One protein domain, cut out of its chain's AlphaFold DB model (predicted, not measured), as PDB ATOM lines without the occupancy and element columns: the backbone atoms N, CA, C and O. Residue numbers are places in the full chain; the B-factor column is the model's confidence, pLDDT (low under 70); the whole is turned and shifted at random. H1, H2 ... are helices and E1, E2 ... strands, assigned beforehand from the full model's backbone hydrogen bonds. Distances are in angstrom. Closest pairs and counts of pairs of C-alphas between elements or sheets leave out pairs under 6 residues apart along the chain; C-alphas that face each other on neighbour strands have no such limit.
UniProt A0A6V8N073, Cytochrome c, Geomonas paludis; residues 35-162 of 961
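What this domain is: This is residues 35 to 162 of the 961 residues of the protein "Cytochrome c" of Geomonas paludis (UniProt A0A6V8N073). Little regular structure shows here: long loops wind about short helices, and residues 151 to 156 stick out. Only 32 of 128 printed residues are in six named helices and one named strand, H1 to H5, E1, H6: mostly helix. The whole is compact, with radius of gyration of the C-alphas 15.2 A, spanning 49 by 29 by 27 A.

How they stand to each other: Look at H2, residues 65 to 68, near H3, residues 74 to 80. H3 touches H4, residues 82 to 86, with C-alphas 77 and 84 closest, 5.9 A apart. E1, residues 123 to 125, pairs antiparallel with residues 144 to 145. H3, for instance, has 1 of 3 O i to N i+4 pairs within hydrogen-bond range and 2 of 4 to N i+3.

Where its parts are: Find C-alpha 38 at (-20.536, -19.146, 31.220), where H1, residues 38 to 41, begins. H5 is residues 89 to 92; H6, residues 154 to 158, ends at (-52.486, -16.219, 35.011).

The domain as a whole: C-alphas 35 and 162, the farthest apart, are 49.5 A apart. The links into H2, E1 and H6 are long; 52 residues have pLDDT under 70.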
ATOM      1  N   ASN A  35      -9.924 -19.032  31.551       56.69
ATOM      2  CA  ASN A  35     -10.975 -19.991  31.875       56.69
ATOM      3  C   ASN A  35     -12.268 -19.531  31.195       56.69
ATOM      4  O   ASN A  35     -13.026 -18.739  31.750       56.69
ATOM      5  N   TYR A  36     -12.483 -19.970  29.956       62.84
ATOM      6  CA  TYR A  36     -13.751 -19.749  29.275       62.84
ATOM      7  C   TYR A  36     -14.826 -20.584  29.977       62.84
ATOM      8  O   TYR A  36     -14.830 -21.806  29.867       62.84
ATOM      9  N   ASP A  37     -15.727 -19.911  30.682       67.00
ATOM     10  CA  ASP A  37     -16.926 -20.474  31.299       67.00
ATOM     11  C   ASP A  37     -18.149 -19.603  30.953       67.00
ATOM     12  O   ASP A  37     -18.054 -18.661  30.160       67.00
ATOM     13  N   CYS A  38     -19.324 -19.915  31.508       68.75
ATOM     14  CA  CYS A  38     -20.536 -19.146  31.220       68.75
ATOM     15  C   CYS A  38     -20.397 -17.674  31.653       68.75
ATOM     16  O   CYS A  38     -20.710 -16.781  30.863       68.75
ATOM     17  N   SER A  39     -19.862 -17.448  32.861       69.88
ATOM     18  CA  SER A  39     -19.592 -16.137  33.478       69.88
ATOM     19  C   SER A  39     -18.699 -15.234  32.621       69.88
ATOM     20  O   SER A  39     -18.856 -14.015  32.643       69.88
ATOM     21  N   PHE A  40     -17.780 -15.818  31.846       68.19
ATOM     22  CA  PHE A  40     -16.886 -15.080  30.949       68.19
ATOM     23  C   PHE A  40     -17.616 -14.407  29.768       68.19
ATOM     24  O   PHE A  40     -17.157 -13.380  29.268       68.19
ATOM     25  N   CYS A  41     -18.740 -14.959  29.295       66.12
ATOM     26  CA  CYS A  41     -19.495 -14.402  28.159       66.12
ATOM     27  C   CYS A  41     -20.791 -13.681  28.562       66.12
ATOM     28  O   CYS A  41     -21.200 -12.741  27.877       66.12
ATOM     29  N   HIS A  42     -21.434 -14.115  29.646       68.94
ATOM     30  CA  HIS A  42     -22.662 -13.545  30.203       68.94
ATOM     31  C   HIS A  42     -22.648 -13.714  31.726       68.94
ATOM     32  O   HIS A  42     -22.013 -14.626  32.234       68.94
ATOM     33  N   THR A  43     -23.383 -12.901  32.483       74.44
ATOM     34  CA  THR A  43     -23.582 -13.183  33.917       74.44
ATOM     35  C   THR A  43     -24.318 -14.514  34.130       74.44
ATOM     36  O   THR A  43     -24.967 -15.023  33.217       74.44
ATOM     37  N   MET A  44     -24.266 -15.059  35.351       75.38
ATOM     38  CA  MET A  44     -24.997 -16.276  35.733       75.38
ATOM     39  C   MET A  44     -25.988 -15.998  36.883       75.38
ATOM     40  O   MET A  44     -25.546 -15.823  38.021       75.38
ATOM     41  N   PRO A  45     -27.314 -15.976  36.628       77.81
ATOM     42  CA  PRO A  45     -27.964 -16.084  35.316       77.81
ATOM     43  C   PRO A  45     -27.709 -14.842  34.433       77.81
ATOM     44  O   PRO A  45     -27.272 -13.804  34.949       77.81
ATOM     45  N   PRO A  46     -27.975 -14.911  33.114       79.56
ATOM     46  CA  PRO A  46     -27.871 -13.752  32.232       79.56
ATOM     47  C   PRO A  46     -28.735 -12.589  32.733       79.56
ATOM     48  O   PRO A  46     -29.902 -12.786  33.063       79.56
ATOM     49  N   MET A  47     -28.169 -11.381  32.796       81.81
ATOM     50  CA  MET A  47     -28.939 -10.173  33.093       81.81
ATOM     51  C   MET A  47     -29.974  -9.949  31.992       81.81
ATOM     52  O   MET A  47     -29.640  -9.998  30.805       81.81
ATOM     53  N   ASP A  48     -31.206  -9.663  32.396       82.44
ATOM     54  CA  ASP A  48     -32.302  -9.353  31.487       82.44
ATOM     55  C   ASP A  48     -32.328  -7.847  31.183       82.44
ATOM     56  O   ASP A  48     -32.327  -7.024  32.095       82.44
ATOM     57  N   SER A  49     -32.353  -7.460  29.904       77.69
ATOM     58  CA  SER A  49     -32.219  -6.050  29.484       77.69
ATOM     59  C   SER A  49     -33.482  -5.196  29.648       77.69
ATOM     60  O   SER A  49     -33.482  -4.025  29.266       77.69
ATOM     61  N   GLY A  50     -34.588  -5.777  30.127       73.88
ATOM     62  CA  GLY A  50     -35.886  -5.107  30.282       73.88
ATOM     63  C   GLY A  50     -36.530  -4.598  28.980       73.88
ATOM     64  O   GLY A  50     -37.567  -3.942  29.028       73.88
ATOM     65  N   THR A  51     -35.935  -4.871  27.814       69.62
ATOM     66  CA  THR A  51     -36.389  -4.382  26.505       69.62
ATOM     67  C   THR A  51     -36.221  -5.455  25.428       69.62
ATOM     68  O   THR A  51     -35.502  -6.432  25.608       69.62
ATOM     69  N   ALA A  52     -36.822  -5.255  24.251       67.88
ATOM     70  CA  ALA A  52     -36.662  -6.150  23.099       67.88
ATOM     71  C   ALA A  52     -35.282  -6.049  22.394       67.88
ATOM     72  O   ALA A  52     -35.141  -6.473  21.247       67.88
ATOM     73  N   LYS A  53     -34.260  -5.458  23.032       68.50
ATOM     74  CA  LYS A  53     -32.891  -5.326  22.502       68.50
ATOM     75  C   LYS A  53     -31.855  -5.655  23.575       68.50
ATOM     76  O   LYS A  53     -32.095  -5.443  24.762       68.50
ATOM     77  N   LYS A  54     -30.696  -6.168  23.157       69.50
ATOM     78  CA  LYS A  54     -29.535  -6.304  24.045       69.50
ATOM     79  C   LYS A  54     -29.110  -4.912  24.515       69.50
ATOM     80  O   LYS A  54     -29.023  -4.008  23.685       69.50
ATOM     81  N   ASP A  55     -28.841  -4.743  25.805       74.44
ATOM     82  CA  ASP A  55     -28.205  -3.523  26.301       74.44
ATOM     83  C   ASP A  55     -26.707  -3.574  25.943       74.44
ATOM     84  O   ASP A  55     -26.007  -4.492  26.390       74.44
ATOM     85  N   PRO A  56     -26.191  -2.640  25.122       67.62
ATOM     86  CA  PRO A  56     -24.780  -2.621  24.755       67.62
ATOM     87  C   PRO A  56     -23.858  -2.247  25.925       67.62
ATOM     88  O   PRO A  56     -22.681  -2.587  25.871       67.62
ATOM     89  N   ASN A  57     -24.369  -1.583  26.971       74.19
ATOM     90  CA  ASN A  57     -23.563  -1.076  28.085       74.19
ATOM     91  C   ASN A  57     -23.350  -2.131  29.178       74.19
ATOM     92  O   ASN A  57     -22.231  -2.319  29.645       74.19
ATOM     93  N   THR A  58     -24.413  -2.837  29.581       74.50
ATOM     94  CA  THR A  58     -24.335  -3.908  30.597       74.50
ATOM     95  C   THR A  58     -24.125  -5.300  30.000       74.50
ATOM     96  O   THR A  58     -23.809  -6.246  30.718       74.50
ATOM     97  N   GLY A  59     -24.339  -5.466  28.690       71.69
ATOM     98  CA  GLY A  59     -24.344  -6.771  28.032       71.69
ATOM     99  C   GLY A  59     -25.598  -7.613  28.302       71.69
ATOM    100  O   GLY A  59     -25.672  -8.737  27.791       71.69
ATOM    101  N   ALA A  60     -26.573  -7.089  29.055       77.00
ATOM    102  CA  ALA A  60     -27.840  -7.749  29.364       77.00
ATOM    103  C   ALA A  60     -28.633  -8.091  28.091       77.00
ATOM    104  O   ALA A  60     -28.638  -7.329  27.121       77.00
ATOM    105  N   VAL A  61     -29.315  -9.236  28.086       75.75
ATOM    106  CA  VAL A  61     -30.025  -9.795  26.925       75.75
ATOM    107  C   VAL A  61     -31.546  -9.746  27.117       75.75
ATOM    108  O   VAL A  61     -32.014  -9.823  28.247       75.75
ATOM    109  N   PRO A  62     -32.354  -9.656  26.048       73.69
ATOM    110  CA  PRO A  62     -33.807  -9.759  26.173       73.69
ATOM    111  C   PRO A  62     -34.244 -11.132  26.699       73.69
ATOM    112  O   PRO A  62     -33.891 -12.166  26.128       73.69
ATOM    113  N   GLY A  63     -35.021 -11.148  27.782       79.69
ATOM    114  CA  GLY A  63     -35.510 -12.374  28.406       79.69
ATOM    115  C   GLY A  63     -36.011 -12.171  29.833       79.69
ATOM    116  O   GLY A  63     -36.219 -11.040  30.260       79.69
ATOM    117  N   ASN A  64     -36.236 -13.283  30.537       80.62
ATOM    118  CA  ASN A  64     -36.621 -13.333  31.955       80.62
ATOM    119  C   ASN A  64     -35.769 -14.364  32.730       80.62
ATOM    120  O   ASN A  64     -36.270 -15.078  33.607       80.62
ATOM    121  N   HIS A  65     -34.493 -14.505  32.373       82.44
ATOM    122  CA  HIS A  65     -33.579 -15.505  32.924       82.44
ATOM    123  C   HIS A  65     -33.371 -15.328  34.437       82.44
ATOM    124  O   HIS A  65     -33.370 -16.320  35.164       82.44
ATOM    125  N   ALA A  66     -33.299 -14.093  34.943       79.25
ATOM    126  CA  ALA A  66     -33.167 -13.801  36.373       79.25
ATOM    127  C   ALA A  66     -34.396 -14.230  37.205       79.25
ATOM    128  O   ALA A  66     -34.291 -14.443  38.415       79.25
ATOM    129  N   GLY A  67     -35.560 -14.386  36.559       76.25
ATOM    130  CA  GLY A  67     -36.781 -14.909  37.177       76.25
ATOM    131  C   GLY A  67     -36.892 -16.440  37.183       76.25
ATOM    132  O   GLY A  67     -37.598 -16.982  38.032       76.25
ATOM    133  N   HIS A  68     -36.203 -17.132  36.268       79.31
ATOM    134  CA  HIS A  68     -36.390 -18.572  36.011       79.31
ATOM    135  C   HIS A  68     -35.160 -19.440  36.320       79.31
ATOM    136  O   HIS A  68     -35.309 -20.637  36.552       79.31
ATOM    137  N   ALA A  69     -33.961 -18.858  36.339       78.81
ATOM    138  CA  ALA A  69     -32.704 -19.540  36.632       78.81
ATOM    139  C   ALA A  69     -32.077 -19.040  37.947       78.81
ATOM    140  O   ALA A  69     -32.481 -18.033  38.531       78.81
ATOM    141  N   THR A  70     -31.071 -19.766  38.427       79.50
ATOM    142  CA  THR A  70     -30.214 -19.369  39.552       79.50
ATOM    143  C   THR A  70     -28.777 -19.181  39.061       79.50
ATOM    144  O   THR A  70     -28.481 -19.366  37.882       79.50
ATOM    145  N   SER A  71     -27.852 -18.831  39.954       79.00
ATOM    146  CA  SER A  71     -26.419 -18.792  39.635       79.00
ATOM    147  C   SER A  71     -25.804 -20.179  39.373       79.00
ATOM    148  O   SER A  71     -24.665 -20.264  38.924       79.00
ATOM    149  N   ALA A  72     -26.535 -21.274  39.619       82.62
ATOM    150  CA  ALA A  72     -26.072 -22.630  39.345       82.62
ATOM    151  C   ALA A  72     -26.397 -23.058  37.903       82.62
ATOM    152  O   ALA A  72     -27.561 -23.048  37.496       82.62
ATOM    153  N   VAL A  73     -25.384 -23.534  37.169       76.75
ATOM    154  CA  VAL A  73     -25.480 -24.011  35.771       76.75
ATOM    155  C   VAL A  73     -26.601 -25.046  35.576       76.75
ATOM    156  O   VAL A  73     -27.333 -24.991  34.590       76.75
ATOM    157  N   ASN A  74     -26.812 -25.932  36.555       80.44
ATOM    158  CA  ASN A  74     -27.867 -26.953  36.509       80.44
ATOM    159  C   ASN A  74     -29.296 -26.376  36.455       80.44
ATOM    160  O   ASN A  74     -30.205 -27.082  36.037       80.44
ATOM    161  N   SER A  75     -29.519 -25.110  36.829       80.31
ATOM    162  CA  SER A  75     -30.833 -24.466  36.656       80.31
ATOM    163  C   SER A  75     -31.154 -24.160  35.186       80.31
ATOM    164  O   SER A  75     -32.318 -24.184  34.792       80.31
ATOM    165  N   CYS A  76     -30.131 -23.949  34.352       79.25
ATOM    166  CA  CYS A  76     -30.278 -23.705  32.917       79.25
ATOM    167  C   CYS A  76     -30.584 -24.992  32.132       79.25
ATOM    168  O   CYS A  76     -31.237 -24.932  31.090       79.25
ATOM    169  N   VAL A  77     -30.150 -26.153  32.639       81.31
ATOM    170  CA  VAL A  77     -30.332 -27.475  32.008       81.31
ATOM    171  C   VAL A  77     -31.811 -27.795  31.758       81.31
ATOM    172  O   VAL A  77     -32.146 -28.314  30.696       81.31
ATOM    173  N   THR A  78     -32.712 -27.403  32.664       78.62
ATOM    174  CA  THR A  78     -34.169 -27.577  32.512       78.62
ATOM    175  C   THR A  78     -34.729 -26.914  31.247       78.62
ATOM    176  O   THR A  78     -35.689 -27.412  30.667       78.62
ATOM    177  N   CYS A  79     -34.134 -25.799  30.809       78.25
ATOM    178  CA  CYS A  79     -34.591 -25.039  29.643       78.25
ATOM    179  C   CYS A  79     -33.774 -25.337  28.378       78.25
ATOM    180  O   CYS A  79     -34.331 -25.310  27.285       78.25
ATOM    181  N   HIS A  80     -32.476 -25.623  28.513       78.31
ATOM    182  CA  HIS A  80     -31.514 -25.706  27.405       78.31
ATOM    183  C   HIS A  80     -30.924 -27.109  27.165       78.31
ATOM    184  O   HIS A  80     -30.201 -27.306  26.194       78.31
ATOM    185  N   GLY A  81     -31.234 -28.088  28.018       78.50
ATOM    186  CA  GLY A  81     -30.724 -29.456  27.932       78.50
ATOM    187  C   GLY A  81     -29.410 -29.683  28.688       78.50
ATOM    188  O   GLY A  81     -28.709 -28.750  29.091       78.50
ATOM    189  N   ASN A  82     -29.071 -30.960  28.891       79.06
ATOM    190  CA  ASN A  82     -27.902 -31.400  29.666       79.06
ATOM    191  C   ASN A  82     -26.567 -30.892  29.089       79.06
ATOM    192  O   ASN A  82     -25.584 -30.780  29.820       79.06
ATOM    193  N   GLN A  83     -26.546 -30.540  27.801       73.00
ATOM    194  CA  GLN A  83     -25.425 -29.956  27.063       73.00
ATOM    195  C   GLN A  83     -24.799 -28.750  27.786       73.00
ATOM    196  O   GLN A  83     -23.579 -28.582  27.768       73.00
ATOM    197  N   VAL A  84     -25.615 -27.936  28.468       73.00
ATOM    198  CA  VAL A  84     -25.154 -26.737  29.190       73.00
ATOM    199  C   VAL A  84     -24.277 -27.078  30.402       73.00
ATOM    200  O   VAL A  84     -23.389 -26.303  30.748       73.00
ATOM    201  N   GLY A  85     -24.447 -28.256  31.009       70.44
ATOM    202  CA  GLY A  85     -23.659 -28.687  32.169       70.44
ATOM    203  C   GLY A  85     -22.184 -29.000  31.877       70.44
ATOM    204  O   GLY A  85     -21.402 -29.112  32.815       70.44
ATOM    205  N   GLY A  86     -21.793 -29.150  30.604       66.88
ATOM    206  CA  GLY A  86     -20.452 -29.606  30.205       66.88
ATOM    207  C   GLY A  86     -19.533 -28.559  29.563       66.88
ATOM    208  O   GLY A  86     -18.453 -28.930  29.118       66.88
ATOM    209  N   TYR A  87     -19.970 -27.297  29.445       62.66
ATOM    210  CA  TYR A  87     -19.290 -26.194  28.733       62.66
ATOM    211  C   TYR A  87     -18.530 -26.616  27.454       62.66
ATOM    212  O   TYR A  87     -17.325 -26.413  27.289       62.66
ATOM    213  N   ALA A  88     -19.246 -27.206  26.496       59.28
ATOM    214  CA  ALA A  88     -18.683 -27.458  25.177       59.28
ATOM    215  C   ALA A  88     -18.606 -26.152  24.362       59.28
ATOM    216  O   ALA A  88     -19.607 -25.452  24.187       59.28
ATOM    217  N   MET A  89     -17.450 -25.875  23.746       57.78
ATOM    218  CA  MET A  89     -17.279 -24.761  22.791       57.78
ATOM    219  C   MET A  89     -18.262 -24.826  21.602       57.78
ATOM    220  O   MET A  89     -18.527 -23.809  20.962       57.78
ATOM    221  N   GLY A  90     -18.847 -26.004  21.349       54.72
ATOM    222  CA  GLY A  90     -19.903 -26.232  20.363       54.72
ATOM    223  C   GLY A  90     -21.211 -25.468  20.610       54.72
ATOM    224  O   GLY A  90     -21.930 -25.240  19.643       54.72
ATOM    225  N   HIS A  91     -21.502 -24.978  21.826       62.44
ATOM    226  CA  HIS A  91     -22.723 -24.182  22.068       62.44
ATOM    227  C   HIS A  91     -22.733 -22.846  21.289       62.44
ATOM    228  O   HIS A  91     -23.773 -22.221  21.108       62.44
ATOM    229  N   ARG A  92     -21.582 -22.419  20.747       62.00
ATOM    230  CA  ARG A  92     -21.453 -21.245  19.865       62.00
ATOM    231  C   ARG A  92     -21.904 -21.515  18.415       62.00
ATOM    232  O   ARG A  92     -21.517 -20.778  17.507       62.00
ATOM    233  N   ASN A  93     -22.738 -22.532  18.180       59.03
ATOM    234  CA  ASN A  93     -23.222 -22.980  16.863       59.03
ATOM    235  C   ASN A  93     -24.186 -22.019  16.135       59.03
ATOM    236  O   ASN A  93     -24.654 -22.337  15.045       59.03
ATOM    237  N   LYS A  94     -24.427 -20.825  16.692       54.22
ATOM    238  CA  LYS A  94     -25.347 -19.790  16.187       54.22
ATOM    239  C   LYS A  94     -26.841 -20.099  16.346       54.22
ATOM    240  O   LYS A  94     -27.639 -19.442  15.688       54.22
ATOM    241  N   THR A  95     -27.232 -21.000  17.245       58.12
ATOM    242  CA  THR A  95     -28.644 -21.224  17.603       58.12
ATOM    243  C   THR A  95     -28.857 -21.231  19.114       58.12
ATOM    244  O   THR A  95     -27.973 -21.629  19.866       58.12
ATOM    245  N   ILE A  96     -30.035 -20.791  19.570       68.12
ATOM    246  CA  ILE A  96     -30.451 -20.959  20.970       68.12
ATOM    247  C   ILE A  96     -31.137 -22.321  21.078       68.12
ATOM    248  O   ILE A  96     -32.304 -22.470  20.713       68.12
ATOM    249  N   GLU A  97     -30.393 -23.316  21.551       71.50
ATOM    250  CA  GLU A  97     -30.935 -24.642  21.843       71.50
ATOM    251  C   GLU A  97     -31.865 -24.584  23.061       71.50
ATOM    252  O   GLU A  97     -31.599 -23.883  24.040       71.50
ATOM    253  N   LEU A  98     -32.978 -25.313  22.981       75.44
ATOM    254  CA  LEU A  98     -33.968 -25.453  24.045       75.44
ATOM    255  C   LEU A  98     -34.379 -26.919  24.142       75.44
ATOM    256  O   LEU A  98     -34.626 -27.553  23.112       75.44
ATOM    257  N   ALA A  99     -34.476 -27.420  25.372       75.12
ATOM    258  CA  ALA A  99     -34.870 -28.789  25.664       75.12
ATOM    259  C   ALA A  99     -36.268 -29.100  25.105       75.12
ATOM    260  O   ALA A  99     -37.173 -28.257  25.096       75.12
ATOM    261  N   ASP A 100     -36.458 -30.331  24.640       69.12
ATOM    262  CA  ASP A 100     -37.763 -30.761  24.158       69.12
ATOM    263  C   ASP A 100     -38.749 -30.942  25.322       69.12
ATOM    264  O   ASP A 100     -38.374 -31.231  26.456       69.12
ATOM    265  N   GLY A 101     -40.026 -30.656  25.057       66.00
ATOM    266  CA  GLY A 101     -41.051 -30.469  26.092       66.00
ATOM    267  C   GLY A 101     -41.162 -29.038  26.650       66.00
ATOM    268  O   GLY A 101     -42.205 -28.700  27.201       66.00
ATOM    269  N   VAL A 102     -40.172 -28.155  26.444       70.31
ATOM    270  CA  VAL A 102     -40.263 -26.728  26.847       70.31
ATOM    271  C   VAL A 102     -41.208 -25.923  25.935       70.31
ATOM    272  O   VAL A 102     -41.722 -24.878  26.327       70.31
ATOM    273  N   GLY A 103     -41.500 -26.413  24.724       67.44
ATOM    274  CA  GLY A 103     -42.647 -25.933  23.941       67.44
ATOM    275  C   GLY A 103     -42.566 -24.487  23.436       67.44
ATOM    276  O   GLY A 103     -43.598 -23.861  23.208       67.44
ATOM    277  N   TYR A 104     -41.358 -23.935  23.292       73.56
ATOM    278  CA  TYR A 104     -41.172 -22.535  22.910       73.56
ATOM    279  C   TYR A 104     -41.615 -22.257  21.463       73.56
ATOM    280  O   TYR A 104     -41.006 -22.743  20.507       73.56
ATOM    281  N   SER A 105     -42.646 -21.426  21.299       64.44
ATOM    282  CA  SER A 105     -43.350 -21.191  20.024       64.44
ATOM    283  C   SER A 105     -42.542 -20.464  18.938       64.44
ATOM    284  O   SER A 105     -43.019 -20.315  17.814       64.44
ATOM    285  N   ARG A 106     -41.313 -20.020  19.239       63.91
ATOM    286  CA  ARG A 106     -40.418 -19.351  18.281       63.91
ATOM    287  C   ARG A 106     -38.976 -19.886  18.354       63.91
ATOM    288  O   ARG A 106     -38.048 -19.089  18.452       63.91
ATOM    289  N   LYS A 107     -38.761 -21.216  18.308       58.16
ATOM    290  CA  LYS A 107     -37.413 -21.815  18.107       58.16
ATOM    291  C   LYS A 107     -36.768 -21.194  16.846       58.16
ATOM    292  O   LYS A 107     -37.226 -21.448  15.736       58.16
ATOM    293  N   ILE A 108     -35.735 -20.355  17.009       52.88
ATOM    294  CA  ILE A 108     -35.076 -19.645  15.896       52.88
ATOM    295  C   ILE A 108     -33.839 -20.428  15.442       52.88
ATOM    296  O   ILE A 108     -32.855 -20.516  16.175       52.88
ATOM    297  N   ALA A 109     -33.845 -20.928  14.207       49.03
ATOM    298  CA  ALA A 109     -32.684 -21.563  13.577       49.03
ATOM    299  C   ALA A 109     -31.705 -20.532  12.964       49.03
ATOM    300  O   ALA A 109     -31.245 -20.699  11.836       49.03
ATOM    301  N   ALA A 110     -31.433 -19.423  13.662       49.19
ATOM    302  CA  ALA A 110     -30.629 -18.323  13.131       49.19
ATOM    303  C   ALA A 110     -29.726 -17.670  14.183       49.19
ATOM    304  O   ALA A 110     -30.166 -17.417  15.299       49.19
ATOM    305  N   GLY A 111     -28.512 -17.325  13.733       53.25
ATOM    306  CA  GLY A 111     -27.609 -16.301  14.269       53.25
ATOM    307  C   GLY A 111     -27.438 -16.197  15.789       53.25
ATOM    308  O   GLY A 111     -28.292 -15.647  16.477       53.25
ATOM    309  N   PHE A 112     -26.235 -16.516  16.288       47.06
ATOM    310  CA  PHE A 112     -25.767 -15.982  17.573       47.06
ATOM    311  C   PHE A 112     -25.917 -14.456  17.539       47.06
ATOM    312  O   PHE A 112     -25.254 -13.794  16.734       47.06
ATOM    313  N   VAL A 113     -26.794 -13.912  18.384       52.16
ATOM    314  CA  VAL A 113     -27.074 -12.474  18.447       52.16
ATOM    315  C   VAL A 113     -25.844 -11.736  18.971       52.16
ATOM    316  O   VAL A 113     -25.604 -11.634  20.176       52.16
ATOM    317  N   ASN A 114     -25.024 -11.240  18.043       53.19
ATOM    318  CA  ASN A 114     -23.882 -10.403  18.387       53.19
ATOM    319  C   ASN A 114     -24.365  -9.034  18.916       53.19
ATOM    320  O   ASN A 114     -25.561  -8.747  18.968       53.19
ATOM    321  N   GLN A 115     -23.421  -8.178  19.305       48.97
ATOM    322  CA  GLN A 115     -23.689  -6.901  19.979       48.97
ATOM    323  C   GLN A 115     -24.601  -5.913  19.214       48.97
ATOM    324  O   GLN A 115     -25.075  -4.969  19.837       48.97
ATOM    325  N   THR A 116     -24.887  -6.113  17.920       48.91
ATOM    326  CA  THR A 116     -25.760  -5.231  17.115       48.91
ATOM    327  C   THR A 116     -27.037  -5.902  16.585       48.91
ATOM    328  O   THR A 116     -27.821  -5.265  15.882       48.91
ATOM    329  N   SER A 117     -27.287  -7.172  16.919       52.31
ATOM    330  CA  SER A 117     -28.432  -7.932  16.393       52.31
ATOM    331  C   SER A 117     -29.733  -7.645  17.161       52.31
ATOM    332  O   SER A 117     -29.775  -7.776  18.384       52.31
ATOM    333  N   VAL A 118     -30.822  -7.308  16.456       54.66
ATOM    334  CA  VAL A 118     -32.162  -7.134  17.056       54.66
ATOM    335  C   VAL A 118     -32.904  -8.483  17.064       54.66
ATOM    336  O   VAL A 118     -33.181  -9.005  15.984       54.66
ATOM    337  N   PRO A 119     -33.240  -9.067  18.232       58.03
ATOM    338  CA  PRO A 119     -34.027 -10.300  18.292       58.03
ATOM    339  C   PRO A 119     -35.499 -10.058  17.899       58.03
ATOM    340  O   PRO A 119     -35.991  -8.929  17.981       58.03
ATOM    341  N   PRO A 120     -36.235 -11.100  17.465       57.81
ATOM    342  CA  PRO A 120     -37.592 -10.937  16.952       57.81
ATOM    343  C   PRO A 120     -38.584 -10.550  18.055       57.81
ATOM    344  O   PRO A 120     -38.796 -11.292  19.012       57.81
ATOM    345  N   ASN A 121     -39.252  -9.416  17.864       61.00
ATOM    346  CA  ASN A 121     -40.332  -8.941  18.720       61.00
ATOM    347  C   ASN A 121     -41.699  -9.437  18.185       61.00
ATOM    348  O   ASN A 121     -41.991  -9.173  17.016       61.00
ATOM    349  N   PRO A 122     -42.552 -10.129  18.970       65.62
ATOM    350  CA  PRO A 122     -42.330 -10.634  20.329       65.62
ATOM    351  C   PRO A 122     -41.572 -11.973  20.359       65.62
ATOM    352  O   PRO A 122     -41.717 -12.816  19.461       65.62
ATOM    353  N   MET A 123     -40.820 -12.195  21.439       67.75
ATOM    354  CA  MET A 123     -39.960 -13.367  21.650       67.75
ATOM    355  C   MET A 123     -40.745 -14.594  22.146       67.75
ATOM    356  O   MET A 123     -40.621 -15.013  23.292       67.75
ATOM    357  N   GLY A 124     -41.565 -15.167  21.260       76.62
ATOM    358  CA  GLY A 124     -42.242 -16.456  21.461       76.62
ATOM    359  C   GLY A 124     -43.101 -16.542  22.729       76.62
ATOM    360  O   GLY A 124     -43.475 -15.530  23.308       76.62
ATOM    361  N   THR A 125     -43.429 -17.767  23.136       79.81
ATOM    362  CA  THR A 125     -44.194 -18.145  24.338       79.81
ATOM    363  C   THR A 125     -43.798 -19.567  24.747       79.81
ATOM    364  O   THR A 125     -43.457 -20.367  23.877       79.81
ATOM    365  N   CYS A 126     -43.881 -19.914  26.033       78.00
ATOM    366  CA  CYS A 126     -43.609 -21.264  26.563       78.00
ATOM    367  C   CYS A 126     -44.913 -21.991  26.950       78.00
ATOM    368  O   CYS A 126     -44.962 -22.758  27.909       78.00
ATOM    369  N   SER A 127     -45.999 -21.722  26.220       75.69
ATOM    370  CA  SER A 127     -47.385 -22.069  26.576       75.69
ATOM    371  C   SER A 127     -47.739 -23.563  26.548       75.69
ATOM    372  O   SER A 127     -48.896 -23.909  26.774       75.69
ATOM    373  N   THR A 128     -46.776 -24.452  26.287       74.00
ATOM    374  CA  THR A 128     -46.949 -25.905  26.459       74.00
ATOM    375  C   THR A 128     -45.932 -26.542  27.415       74.00
ATOM    376  O   THR A 128     -45.872 -27.766  27.495       74.00
ATOM    377  N   ALA A 129     -45.141 -25.750  28.149       75.12
ATOM    378  CA  ALA A 129     -44.259 -26.267  29.196       75.12
ATOM    379  C   ALA A 129     -45.061 -26.628  30.458       75.12
ATOM    380  O   ALA A 129     -45.855 -25.823  30.943       75.12
ATOM    381  N   ALA A 130     -44.801 -27.796  31.052       72.19
ATOM    382  CA  ALA A 130     -45.543 -28.292  32.222       72.19
ATOM    383  C   ALA A 130     -45.511 -27.348  33.449       72.19
ATOM    384  O   ALA A 130     -46.476 -27.297  34.217       72.19
ATOM    385  N   CYS A 131     -44.438 -26.563  33.608       73.06
ATOM    386  CA  CYS A 131     -44.285 -25.552  34.664       73.06
ATOM    387  C   CYS A 131     -45.232 -24.342  34.503       73.06
ATOM    388  O   CYS A 131     -45.415 -23.567  35.436       73.06
ATOM    389  N   HIS A 132     -45.857 -24.178  33.333       77.88
ATOM    390  CA  HIS A 132     -46.884 -23.173  33.063       77.88
ATOM    391  C   HIS A 132     -48.265 -23.837  32.982       77.88
ATOM    392  O   HIS A 132     -48.959 -23.771  31.967       77.88
ATOM    393  N   SER A 133     -48.659 -24.505  34.068       75.31
ATOM    394  CA  SER A 133     -49.968 -25.149  34.226       75.31
ATOM    395  C   SER A 133     -50.764 -24.573  35.404       75.31
ATOM    396  O   SER A 133     -50.240 -23.837  36.238       75.31
ATOM    397  N   ASP A 134     -52.055 -24.895  35.480       72.06
ATOM    398  CA  ASP A 134     -52.982 -24.404  36.510       72.06
ATOM    399  C   ASP A 134     -52.854 -25.093  37.884       72.06
ATOM    400  O   ASP A 134     -53.604 -24.770  38.810       72.06
ATOM    401  N   GLY A 135     -51.926 -26.046  38.014       67.25
ATOM    402  CA  GLY A 135     -51.790 -26.942  39.167       67.25
ATOM    403  C   GLY A 135     -52.633 -28.223  39.085       67.25
ATOM    404  O   GLY A 135     -52.514 -29.072  39.961       67.25
ATOM    405  N   LYS A 136     -53.450 -28.404  38.036       66.69
ATOM    406  CA  LYS A 136     -54.258 -29.616  37.776       66.69
ATOM    407  C   LYS A 136     -53.848 -30.336  36.484       66.69
ATOM    408  O   LYS A 136     -54.583 -31.185  35.994       66.69
ATOM    409  N   GLY A 137     -52.703 -29.964  35.910       68.75
ATOM    410  CA  GLY A 137     -52.222 -30.465  34.619       68.75
ATOM    411  C   GLY A 137     -52.756 -29.708  33.394       68.75
ATOM    412  O   GLY A 137     -52.371 -30.043  32.277       68.75
ATOM    413  N   THR A 138     -53.584 -28.666  33.557       75.00
ATOM    414  CA  THR A 138     -54.047 -27.859  32.415       75.00
ATOM    415  C   THR A 138     -53.016 -26.785  32.089       75.00
ATOM    416  O   THR A 138     -52.747 -25.913  32.915       75.00
ATOM    417  N   LEU A 139     -52.438 -26.830  30.889       76.31
ATOM    418  CA  LEU A 139     -51.457 -25.849  30.412       76.31
ATOM    419  C   LEU A 139     -52.092 -24.457  30.221       76.31
ATOM    420  O   LEU A 139     -53.276 -24.333  29.893       76.31
ATOM    421  N   ARG A 140     -51.309 -23.397  30.443       78.00
ATOM    422  CA  ARG A 140     -51.745 -21.992  30.403       78.00
ATOM    423  C   ARG A 140     -50.995 -21.197  29.335       78.00
ATOM    424  O   ARG A 140     -49.814 -21.416  29.075       78.00
ATOM    425  N   ALA A 141     -51.682 -20.218  28.747       77.38
ATOM    426  CA  ALA A 141     -51.063 -19.262  27.837       77.38
ATOM    427  C   ALA A 141     -50.074 -18.371  28.606       77.38
ATOM    428  O   ALA A 141     -50.474 -17.591  29.471       77.38
ATOM    429  N   THR A 142     -48.782 -18.490  28.302       76.81
ATOM    430  CA  THR A 142     -47.748 -17.641  28.906       76.81
ATOM    431  C   THR A 142     -47.710 -16.265  28.241       76.81
ATOM    432  O   THR A 142     -47.956 -16.168  27.035       76.81
ATOM    433  N   PRO A 143     -47.265 -15.223  28.961       78.69
ATOM    434  CA  PRO A 143     -46.698 -14.029  28.340       78.69
ATOM    435  C   PRO A 143     -45.559 -14.361  27.360       78.69
ATOM    436  O   PRO A 143     -45.046 -15.489  27.327       78.69
ATOM    437  N   ALA A 144     -45.142 -13.367  26.575       80.81
ATOM    438  CA  ALA A 144     -43.959 -13.498  25.731       80.81
ATOM    439  C   ALA A 144     -42.669 -13.519  26.568       80.81
ATOM    440  O   ALA A 144     -42.607 -12.891  27.628       80.81
ATOM    441  N   TRP A 145     -41.619 -14.205  26.103       79.50
ATOM    442  CA  TRP A 145     -40.332 -14.174  26.809       79.50
ATOM    443  C   TRP A 145     -39.780 -12.739  26.821       79.50
ATOM    444  O   TRP A 145     -39.874 -12.021  25.827       79.50
ATOM    445  N   GLY A 146     -39.257 -12.290  27.963       75.56
ATOM    446  CA  GLY A 146     -38.850 -10.892  28.150       75.56
ATOM    447  C   GLY A 146     -39.988  -9.880  28.333       75.56
ATOM    448  O   GLY A 146     -39.722  -8.681  28.340       75.56
ATOM    449  N   SER A 147     -41.246 -10.310  28.513       77.62
ATOM    450  CA  SER A 147     -42.267  -9.430  29.103       77.62
ATOM    451  C   SER A 147     -41.922  -9.102  30.557       77.62
ATOM    452  O   SER A 147     -41.261  -9.898  31.221       77.62
ATOM    453  N   ALA A 148     -42.463  -8.010  31.103       78.19
ATOM    454  CA  ALA A 148     -42.394  -7.752  32.543       78.19
ATOM    455  C   ALA A 148     -42.861  -8.975  33.365       78.19
ATOM    456  O   ALA A 148     -43.792  -9.686  32.969       78.19
ATOM    457  N   ALA A 149     -42.195  -9.223  34.495       76.56
ATOM    458  CA  ALA A 149     -42.497 -10.347  35.374       76.56
ATOM    459  C   ALA A 149     -43.879 -10.205  36.036       76.56
ATOM    460  O   ALA A 149     -44.333  -9.098  36.333       76.56
ATOM    461  N   LEU A 150     -44.535 -11.337  36.308       77.75
ATOM    462  CA  LEU A 150     -45.800 -11.361  37.040       77.75
ATOM    463  C   LEU A 150     -45.601 -10.850  38.476       77.75
ATOM    464  O   LEU A 150     -44.684 -11.278  39.178       77.75
ATOM    465  N   THR A 151     -46.483  -9.956  38.922       81.62
ATOM    466  CA  THR A 151     -46.455  -9.354  40.261       81.62
ATOM    467  C   THR A 151     -47.616  -9.848  41.123       81.62
ATOM    468  O   THR A 151     -48.705 -10.153  40.634       81.62
ATOM    469  N   VAL A 152     -47.396  -9.931  42.436       76.25
ATOM    470  CA  VAL A 152     -48.460 -10.194  43.418       76.25
ATOM    471  C   VAL A 152     -49.231  -8.888  43.676       76.25
ATOM    472  O   VAL A 152     -48.594  -7.840  43.773       76.25
ATOM    473  N   PRO A 153     -50.575  -8.907  43.800       68.19
ATOM    474  CA  PRO A 153     -51.465 -10.073  43.720       68.19
ATOM    475  C   PRO A 153     -51.975 -10.406  42.304       68.19
ATOM    476  O   PRO A 153     -52.498 -11.498  42.094       68.19
ATOM    477  N   GLY A 154     -51.850  -9.493  41.334       71.19
ATOM    478  CA  GLY A 154     -52.552  -9.586  40.043       71.19
ATOM    479  C   GLY A 154     -52.187 -10.807  39.184       71.19
ATOM    480  O   GLY A 154     -53.064 -11.424  38.576       71.19
ATOM    481  N   GLY A 155     -50.909 -11.196  39.173       79.19
ATOM    482  CA  GLY A 155     -50.378 -12.266  38.324       79.19
ATOM    483  C   GLY A 155     -50.768 -13.692  38.730       79.19
ATOM    484  O   GLY A 155     -50.578 -14.620  37.951       79.19
ATOM    485  N   CYS A 156     -51.343 -13.903  39.919       76.94
ATOM    486  CA  CYS A 156     -51.727 -15.244  40.380       76.94
ATOM    487  C   CYS A 156     -52.821 -15.883  39.500       76.94
ATOM    488  O   CYS A 156     -52.852 -17.103  39.322       76.94
ATOM    489  N   SER A 157     -53.686 -15.050  38.911       77.69
ATOM    490  CA  SER A 157     -54.785 -15.469  38.028       77.69
ATOM    491  C   SER A 157     -54.322 -15.997  36.663       77.69
ATOM    492  O   SER A 157     -55.060 -16.739  36.015       77.69
ATOM    493  N   SER A 158     -53.088 -15.688  36.243       78.75
ATOM    494  CA  SER A 158     -52.486 -16.219  35.011       78.75
ATOM    495  C   SER A 158     -52.297 -17.741  35.061       78.75
ATOM    496  O   SER A 158     -52.378 -18.407  34.029       78.75
ATOM    497  N   CYS A 159     -52.100 -18.299  36.261       76.06
ATOM    498  CA  CYS A 159     -52.009 -19.742  36.484       76.06
ATOM    499  C   CYS A 159     -53.297 -20.300  37.104       76.06
ATOM    500  O   CYS A 159     -53.924 -21.198  36.534       76.06
ATOM    501  N   HIS A 160     -53.738 -19.772  38.248       72.56
ATOM    502  CA  HIS A 160     -54.794 -20.401  39.043       72.56
ATOM    503  C   HIS A 160     -56.165 -19.746  38.862       72.56
ATOM    504  O   HIS A 160     -56.328 -18.532  38.959       72.56
ATOM    505  N   SER A 161     -57.188 -20.585  38.706       66.75
ATOM    506  CA  SER A 161     -58.570 -20.194  38.994       66.75
ATOM    507  C   SER A 161     -58.766 -20.233  40.515       66.75
ATOM    508  O   SER A 161     -58.424 -21.241  41.129       66.75
ATOM    509  N   VAL A 162     -59.298 -19.153  41.106       61.44
ATOM    510  CA  VAL A 162     -59.270 -18.863  42.564       61.44
ATOM    511  C   VAL A 162     -59.723 -20.023  43.461       61.44
ATOM    512  O   VAL A 162     -59.131 -20.231  44.517       61.44
TER     513      VAL A 162